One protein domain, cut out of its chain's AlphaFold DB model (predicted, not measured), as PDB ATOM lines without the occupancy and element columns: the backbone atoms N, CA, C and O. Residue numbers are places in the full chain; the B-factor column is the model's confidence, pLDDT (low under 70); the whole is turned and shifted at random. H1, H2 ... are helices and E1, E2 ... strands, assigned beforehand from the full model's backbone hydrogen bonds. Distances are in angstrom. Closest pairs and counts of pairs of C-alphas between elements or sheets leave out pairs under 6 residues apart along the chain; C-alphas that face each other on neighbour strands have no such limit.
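Overview. This is residues 395 to 448 of the 577 residues of an uncharacterized protein of Deltaproteobacteria bacterium (UniProt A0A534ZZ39). Little regular structure: a small two-stranded antiparallel sheet, E1 and E2, lies toward one end, with the short helix H1 over one face, and the loops of residues 416 to 442 form much of the other end. The printed part has 54 residues, 14 of them in named elements, in the order E1, H1, E2; the class is mixed. It is compact, with a radius of gyration of the C-alphas of 10.0 A, yet elongated, spanning 31 by 18 by 13 A.

Arrangement. E1, residues 395 to 401, and E2, residues 443 to 445, are antiparallel neighbours at 158 degrees; N 445 and O 396 are 2.8 A apart, within hydrogen-bond range. H1, residues 412 to 415, is too short for an O i to N i+4 pair; its one O i to N i+3 pair is within range. Its closest C-alphas to E1 are Cys 415 and Gly 400, 5.1 A; to E2, Asn 412 and Lys 443, 4.5 A. Residues 400 to 401 of E1 also pair antiparallel with residues 425 to 426.

Along the chain. E1 runs 15.6 A from C-alpha 395 at (-22.368, -0.246, -89.263). E2 ends at C-alpha 445 at (-23.195, -3.402, -84.441).

Size, cuts and confidence. The farthest C-alphas, Leu 420 and Lys 448, are 31.7 A apart. The link H1 to E2 is long, 27 residues. The printed part has no cut, and no printed residue is under 70 in pLDDT.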
ATOM      1  N   ASN A 395     -21.967   0.315 -90.561       86.31
ATOM      2  CA  ASN A 395     -22.368  -0.246 -89.263       86.31
ATOM      3  C   ASN A 395     -22.722   0.875 -88.281       86.31
ATOM      4  O   ASN A 395     -22.343   2.022 -88.507       86.31
ATOM      5  N   ARG A 396     -23.426   0.566 -87.189       88.19
ATOM      6  CA  ARG A 396     -23.968   1.577 -86.264       88.19
ATOM      7  C   ARG A 396     -23.459   1.384 -84.842       88.19
ATOM      8  O   ARG A 396     -23.423   0.262 -84.339       88.19
ATOM      9  N   CYS A 397     -23.115   2.474 -84.164       88.62
ATOM     10  CA  CYS A 397     -22.793   2.429 -82.742       88.62
ATOM     11  C   CYS A 397     -24.044   2.157 -81.907       88.62
ATOM     12  O   CYS A 397     -25.009   2.922 -81.951       88.62
ATOM     13  N   ILE A 398     -24.006   1.080 -81.124       85.88
ATOM     14  CA  ILE A 398     -25.119   0.641 -80.268       85.88
ATOM     15  C   ILE A 398     -24.837   0.827 -78.777       85.88
ATOM     16  O   ILE A 398     -25.781   0.874 -77.990       85.88
ATOM     17  N   GLN A 399     -23.564   0.958 -78.393       88.62
ATOM     18  CA  GLN A 399     -23.123   1.282 -77.033       88.62
ATOM     19  C   GLN A 399     -21.872   2.160 -77.089       88.62
ATOM     20  O   GLN A 399     -21.153   2.124 -78.089       88.62
ATOM     21  N   GLY A 400     -21.584   2.895 -76.021       89.38
ATOM     22  CA  GLY A 400     -20.479   3.849 -75.960       89.38
ATOM     23  C   GLY A 400     -20.959   5.248 -75.606       89.38
ATOM     24  O   GLY A 400     -21.911   5.389 -74.842       89.38
ATOM     25  N   ALA A 401     -20.324   6.284 -76.144       91.81
ATOM     26  CA  ALA A 401     -20.736   7.657 -75.873       91.81
ATOM     27  C   ALA A 401     -22.126   7.951 -76.462       91.81
ATOM     28  O   ALA A 401     -22.442   7.588 -77.595       91.81
ATOM     29  N   ASN A 402     -22.968   8.660 -75.709       89.31
ATOM     30  CA  ASN A 402     -24.294   9.067 -76.179       89.31
ATOM     31  C   ASN A 402     -24.227   9.917 -77.451       89.31
ATOM     32  O   ASN A 402     -25.105   9.809 -78.304       89.31
ATOM     33  N   SER A 403     -23.178  10.729 -77.592       87.94
ATOM     34  CA  SER A 403     -22.942  11.588 -78.754       87.94
ATOM     35  C   SER A 403     -22.657  10.815 -80.043       87.94
ATOM     36  O   SER A 403     -22.918  11.333 -81.125       87.94
ATOM     37  N   THR A 404     -22.143   9.587 -79.948       87.81
ATOM     38  CA  THR A 404     -21.828   8.731 -81.102       87.81
ATOM     39  C   THR A 404     -22.861   7.626 -81.307       87.81
ATOM     40  O   THR A 404     -22.768   6.861 -82.265       87.81
ATOM     41  N   ARG A 405     -23.894   7.534 -80.461       87.56
ATOM     42  CA  ARG A 405     -24.945   6.520 -80.594       87.56
ATOM     43  C   ARG A 405     -25.684   6.668 -81.933       87.56
ATOM     44  O   ARG A 405     -26.148   7.746 -82.284       87.56
ATOM     45  N   GLY A 406     -25.785   5.576 -82.692       83.44
ATOM     46  CA  GLY A 406     -26.358   5.562 -84.046       83.44
ATOM     47  C   GLY A 406     -25.440   6.114 -85.149       83.44
ATOM     48  O   GLY A 406     -25.769   5.997 -86.337       83.44
ATOM     49  N   ALA A 407     -24.272   6.665 -84.799       87.50
ATOM     50  CA  ALA A 407     -23.267   7.070 -85.776       87.50
ATOM     51  C   ALA A 407     -22.665   5.851 -86.488       87.50
ATOM     52  O   ALA A 407     -22.773   4.713 -86.020       87.50
ATOM     53  N   SER A 408     -22.055   6.093 -87.650       88.62
ATOM     54  CA  SER A 408     -21.380   5.045 -88.407       88.62
ATOM     55  C   SER A 408     -20.110   4.577 -87.700       88.62
ATOM     56  O   SER A 408     -19.331   5.410 -87.245       88.62
ATOM     57  N   CYS A 409     -19.858   3.273 -87.692       89.00
ATOM     58  CA  CYS A 409     -18.640   2.693 -87.135       89.00
ATOM     59  C   CYS A 409     -18.072   1.580 -88.019       89.00
ATOM     60  O   CYS A 409     -18.735   1.006 -88.885       89.00
ATOM     61  N   THR A 410     -16.809   1.272 -87.790       88.25
ATOM     62  CA  THR A 410     -16.066   0.155 -88.383       88.25
ATOM     63  C   THR A 410     -15.397  -0.694 -87.307       88.25
ATOM     64  O   THR A 410     -15.131  -1.872 -87.534       88.25
ATOM     65  N   THR A 411     -15.192  -0.125 -86.116       89.50
ATOM     66  CA  THR A 411     -14.679  -0.797 -84.923       89.50
ATOM     67  C   THR A 411     -15.459  -0.366 -83.677       89.50
ATOM     68  O   THR A 411     -16.188   0.622 -83.688       89.50
ATOM     69  N   ASN A 412     -15.285  -1.085 -82.566       87.50
ATOM     70  CA  ASN A 412     -15.860  -0.685 -81.276       87.50
ATOM     71  C   ASN A 412     -15.309   0.654 -80.754       87.50
ATOM     72  O   ASN A 412     -16.001   1.332 -79.997       87.50
ATOM     73  N   GLY A 413     -14.079   1.014 -81.138       89.44
ATOM     74  CA  GLY A 413     -13.424   2.250 -80.704       89.44
ATOM     75  C   GLY A 413     -14.105   3.500 -81.254       89.44
ATOM     76  O   GLY A 413     -14.179   4.502 -80.554       89.44
ATOM     77  N   ASP A 414     -14.703   3.405 -82.443       90.50
ATOM     78  CA  ASP A 414     -15.440   4.505 -83.085       90.50
ATOM     79  C   ASP A 414     -16.680   4.926 -82.276       90.50
ATOM     80  O   ASP A 414     -17.213   6.019 -82.451       90.50
ATOM     81  N   CYS A 415     -17.140   4.052 -81.377       90.88
ATOM     82  CA  CYS A 415     -18.273   4.302 -80.496       90.88
ATOM     83  C   CYS A 415     -17.857   4.837 -79.122       90.88
ATOM     84  O   CYS A 415     -18.716   5.204 -78.321       90.88
ATOM     85  N   ALA A 416     -16.560   4.893 -78.826       90.56
ATOM     86  CA  ALA A 416     -16.071   5.592 -77.648       90.56
ATOM     87  C   ALA A 416     -16.231   7.114 -77.817       90.56
ATOM     88  O   ALA A 416     -16.536   7.628 -78.894       90.56
ATOM     89  N   GLY A 417     -16.033   7.848 -76.731       88.62
ATOM     90  CA  GLY A 417     -16.085   9.303 -76.729       88.62
ATOM     91  C   GLY A 417     -15.765   9.850 -75.351       88.62
ATOM     92  O   GLY A 417     -15.760   9.104 -74.368       88.62
ATOM     93  N   THR A 418     -15.482  11.148 -75.289       91.75
ATOM     94  CA  THR A 418     -15.205  11.836 -74.026       91.75
ATOM     95  C   THR A 418     -16.423  11.789 -73.112       91.75
ATOM     96  O   THR A 418     -17.538  12.056 -73.562       91.75
ATOM     97  N   CYS A 419     -16.202  11.513 -71.834       92.56
ATOM     98  CA  CYS A 419     -17.240  11.513 -70.809       92.56
ATOM     99  C   CYS A 419     -16.752  12.242 -69.555       92.56
ATOM    100  O   CYS A 419     -15.572  12.185 -69.201       92.56
ATOM    101  N   LEU A 420     -17.668  12.930 -68.882       93.31
ATOM    102  CA  LEU A 420     -17.461  13.538 -67.565       93.31
ATOM    103  C   LEU A 420     -18.072  12.670 -66.462       93.31
ATOM    104  O   LEU A 420     -17.645  12.724 -65.310       93.31
ATOM    105  N   SER A 421     -19.073  11.867 -66.817       91.44
ATOM    106  CA  SER A 421     -19.778  10.965 -65.917       91.44
ATOM    107  C   SER A 421     -20.279   9.728 -66.659       91.44
ATOM    108  O   SER A 421     -20.344   9.698 -67.887       91.44
ATOM    109  N   ASP A 422     -20.692   8.700 -65.914       87.44
ATOM    110  CA  ASP A 422     -21.257   7.485 -66.508       87.44
ATOM    111  C   ASP A 422     -22.491   7.750 -67.369       87.44
ATOM    112  O   ASP A 422     -22.721   7.007 -68.317       87.44
ATOM    113  N   THR A 423     -23.270   8.799 -67.086       88.69
ATOM    114  CA  THR A 423     -24.480   9.111 -67.860       88.69
ATOM    115  C   THR A 423     -24.185   9.537 -69.289       88.69
ATOM    116  O   THR A 423     -25.088   9.471 -70.119       88.69
ATOM    117  N   ASP A 424     -22.946   9.934 -69.587       90.25
ATOM    118  CA  ASP A 424     -22.502  10.252 -70.947       90.25
ATOM    119  C   ASP A 424     -22.291   8.984 -71.791       90.25
ATOM    120  O   ASP A 424     -22.210   9.066 -73.018       90.25
ATOM    121  N   CYS A 425     -22.250   7.813 -71.147       88.44
ATOM    122  CA  CYS A 425     -22.089   6.513 -71.775       88.44
ATOM    123  C   CYS A 425     -23.405   5.716 -71.732       88.44
ATOM    124  O   CYS A 425     -24.118   5.702 -70.729       88.44
ATOM    125  N   SER A 426     -23.726   4.992 -72.803       86.31
ATOM    126  CA  SER A 426     -24.917   4.146 -72.887       86.31
ATOM    127  C   SER A 426     -24.605   2.722 -73.356       86.31
ATOM    128  O   SER A 426     -23.800   2.561 -74.270       86.31
ATOM    129  N   PRO A 427     -25.262   1.694 -72.784       79.75
ATOM    130  CA  PRO A 427     -26.009   1.760 -71.528       79.75
ATOM    131  C   PRO A 427     -25.064   2.080 -70.360       79.75
ATOM    132  O   PRO A 427     -23.877   1.765 -70.415       79.75
ATOM    133  N   THR A 428     -25.589   2.699 -69.304       80.81
ATOM    134  CA  THR A 428     -24.828   2.882 -68.066       80.81
ATOM    135  C   THR A 428     -24.653   1.516 -67.398       80.81
ATOM    136  O   THR A 428     -25.620   0.769 -67.233       80.81
ATOM    137  N   THR A 429     -23.421   1.142 -67.049       77.12
ATOM    138  CA  THR A 429     -23.125  -0.168 -66.438       77.12
ATOM    139  C   THR A 429     -22.522  -0.030 -65.046       77.12
ATOM    140  O   THR A 429     -22.000   1.018 -64.683       77.12
ATOM    141  N   SER A 430     -22.558  -1.120 -64.275       76.06
ATOM    142  CA  SER A 430     -21.713  -1.308 -63.092       76.06
ATOM    143  C   SER A 430     -20.725  -2.448 -63.383       76.06
ATOM    144  O   SER A 430     -21.186  -3.554 -63.678       76.06
ATOM    145  N   PRO A 431     -19.394  -2.227 -63.345       76.56
ATOM    146  CA  PRO A 431     -18.694  -0.999 -62.943       76.56
ATOM    147  C   PRO A 431     -18.878   0.183 -63.925       76.56
ATOM    148  O   PRO A 431     -19.318  -0.057 -65.057       76.56
ATOM    149  N   PRO A 432     -18.547   1.424 -63.489       82.38
ATOM    150  CA  PRO A 432     -18.616   2.652 -64.287       82.38
ATOM    151  C   PRO A 432     -18.077   2.488 -65.709       82.38
ATOM    152  O   PRO A 432     -17.001   1.925 -65.916       82.38
ATOM    153  N   SER A 433     -18.836   2.971 -66.690       88.06
ATOM    154  CA  SER A 433     -18.459   2.954 -68.109       88.06
ATOM    155  C   SER A 433     -17.528   4.111 -68.473       88.06
ATOM    156  O   SER A 433     -16.742   3.981 -69.415       88.06
ATOM    157  N   CYS A 434     -17.618   5.221 -67.737       91.56
ATOM    158  CA  CYS A 434     -16.753   6.373 -67.898       91.56
ATOM    159  C   CYS A 434     -15.494   6.193 -67.050       91.56
ATOM    160  O   CYS A 434     -15.496   6.398 -65.834       91.56
ATOM    161  N   VAL A 435     -14.397   5.797 -67.691       89.50
ATOM    162  CA  VAL A 435     -13.109   5.581 -67.026       89.50
ATOM    163  C   VAL A 435     -12.066   6.414 -67.747       89.50
ATOM    164  O   VAL A 435     -11.994   6.410 -68.976       89.50
ATOM    165  N   SER A 436     -11.249   7.151 -66.986       89.38
ATOM    166  CA  SER A 436     -10.220   8.052 -67.537       89.38
ATOM    167  C   SER A 436     -10.770   9.061 -68.562       89.38
ATOM    168  O   SER A 436     -10.101   9.390 -69.535       89.38
ATOM    169  N   GLY A 437     -12.004   9.537 -68.358       89.69
ATOM    170  CA  GLY A 437     -12.651  10.512 -69.239       89.69
ATOM    171  C   GLY A 437     -13.117   9.955 -70.589       89.69
ATOM    172  O   GLY A 437     -13.400  10.743 -71.488       89.69
ATOM    173  N   SER A 438     -13.197   8.626 -70.749       90.75
ATOM    174  CA  SER A 438     -13.680   7.967 -71.968       90.75
ATOM    175  C   SER A 438     -14.691   6.853 -71.679       90.75
ATOM    176  O   SER A 438     -14.568   6.118 -70.694       90.75
ATOM    177  N   CYS A 439     -15.682   6.705 -72.561       91.50
ATOM    178  CA  CYS A 439     -16.625   5.590 -72.534       91.50
ATOM    179  C   CYS A 439     -15.966   4.295 -73.037       91.50
ATOM    180  O   CYS A 439     -15.822   4.080 -74.242       91.50
ATOM    181  N   ASN A 440     -15.617   3.390 -72.119       88.81
ATOM    182  CA  ASN A 440     -14.941   2.122 -72.442       88.81
ATOM    183  C   ASN A 440     -15.901   0.979 -72.822       88.81
ATOM    184  O   ASN A 440     -15.474  -0.128 -73.151       88.81
ATOM    185  N   ASN A 441     -17.208   1.240 -72.804       86.94
ATOM    186  CA  ASN A 441     -18.266   0.306 -73.188       86.94
ATOM    187  C   ASN A 441     -18.641   0.387 -74.683       86.94
ATOM    188  O   ASN A 441     -19.641  -0.202 -75.086       86.94
ATOM    189  N   GLY A 442     -17.846   1.071 -75.517       89.38
ATOM    190  CA  GLY A 442     -18.084   1.208 -76.958       89.38
ATOM    191  C   GLY A 442     -18.369  -0.127 -77.658       89.38
ATOM    192  O   GLY A 442     -17.607  -1.098 -77.522       89.38
ATOM    193  N   LYS A 443     -19.481  -0.195 -78.402       89.12
ATOM    194  CA  LYS A 443     -19.857  -1.342 -79.242       89.12
ATOM    195  C   LYS A 443     -20.440  -0.889 -80.573       89.12
ATOM    196  O   LYS A 443     -21.422  -0.148 -80.617       89.12
ATOM    197  N   CYS A 444     -19.860  -1.425 -81.639       88.62
ATOM    198  CA  CYS A 444     -20.335  -1.291 -83.004       88.62
ATOM    199  C   CYS A 444     -21.157  -2.529 -83.387       88.62
ATOM    200  O   CYS A 444     -20.706  -3.660 -83.198       88.62
ATOM    201  N   ALA A 445     -22.360  -2.327 -83.919       86.56
ATOM    202  CA  ALA A 445     -23.195  -3.402 -84.441       86.56
ATOM    203  C   ALA A 445     -22.765  -3.736 -85.870       86.56
ATOM    204  O   ALA A 445     -23.126  -3.036 -86.815       86.56
ATOM    205  N   PHE A 446     -21.966  -4.793 -86.015       88.38
ATOM    206  CA  PHE A 446     -21.409  -5.265 -87.285       88.38
ATOM    207  C   PHE A 446     -22.457  -5.960 -88.177       88.38
ATOM    208  O   PHE A 446     -22.297  -7.119 -88.549       88.38
ATOM    209  N   GLU A 447     -23.549  -5.264 -88.484       86.62
ATOM    210  CA  GLU A 447     -24.722  -5.790 -89.200       86.62
ATOM    211  C   GLU A 447     -24.580  -5.735 -90.726       86.62
ATOM    212  O   GLU A 447     -25.333  -6.393 -91.440       86.62
ATOM    213  N   LYS A 448     -23.644  -4.931 -91.249       89.25
ATOM    214  CA  LYS A 448     -23.461  -4.770 -92.700       89.25
ATOM    215  C   LYS A 448     -22.461  -5.748 -93.292       89.25
ATOM    216  O   LYS A 448     -22.434  -5.910 -94.506       89.25
TER     217      LYS A 448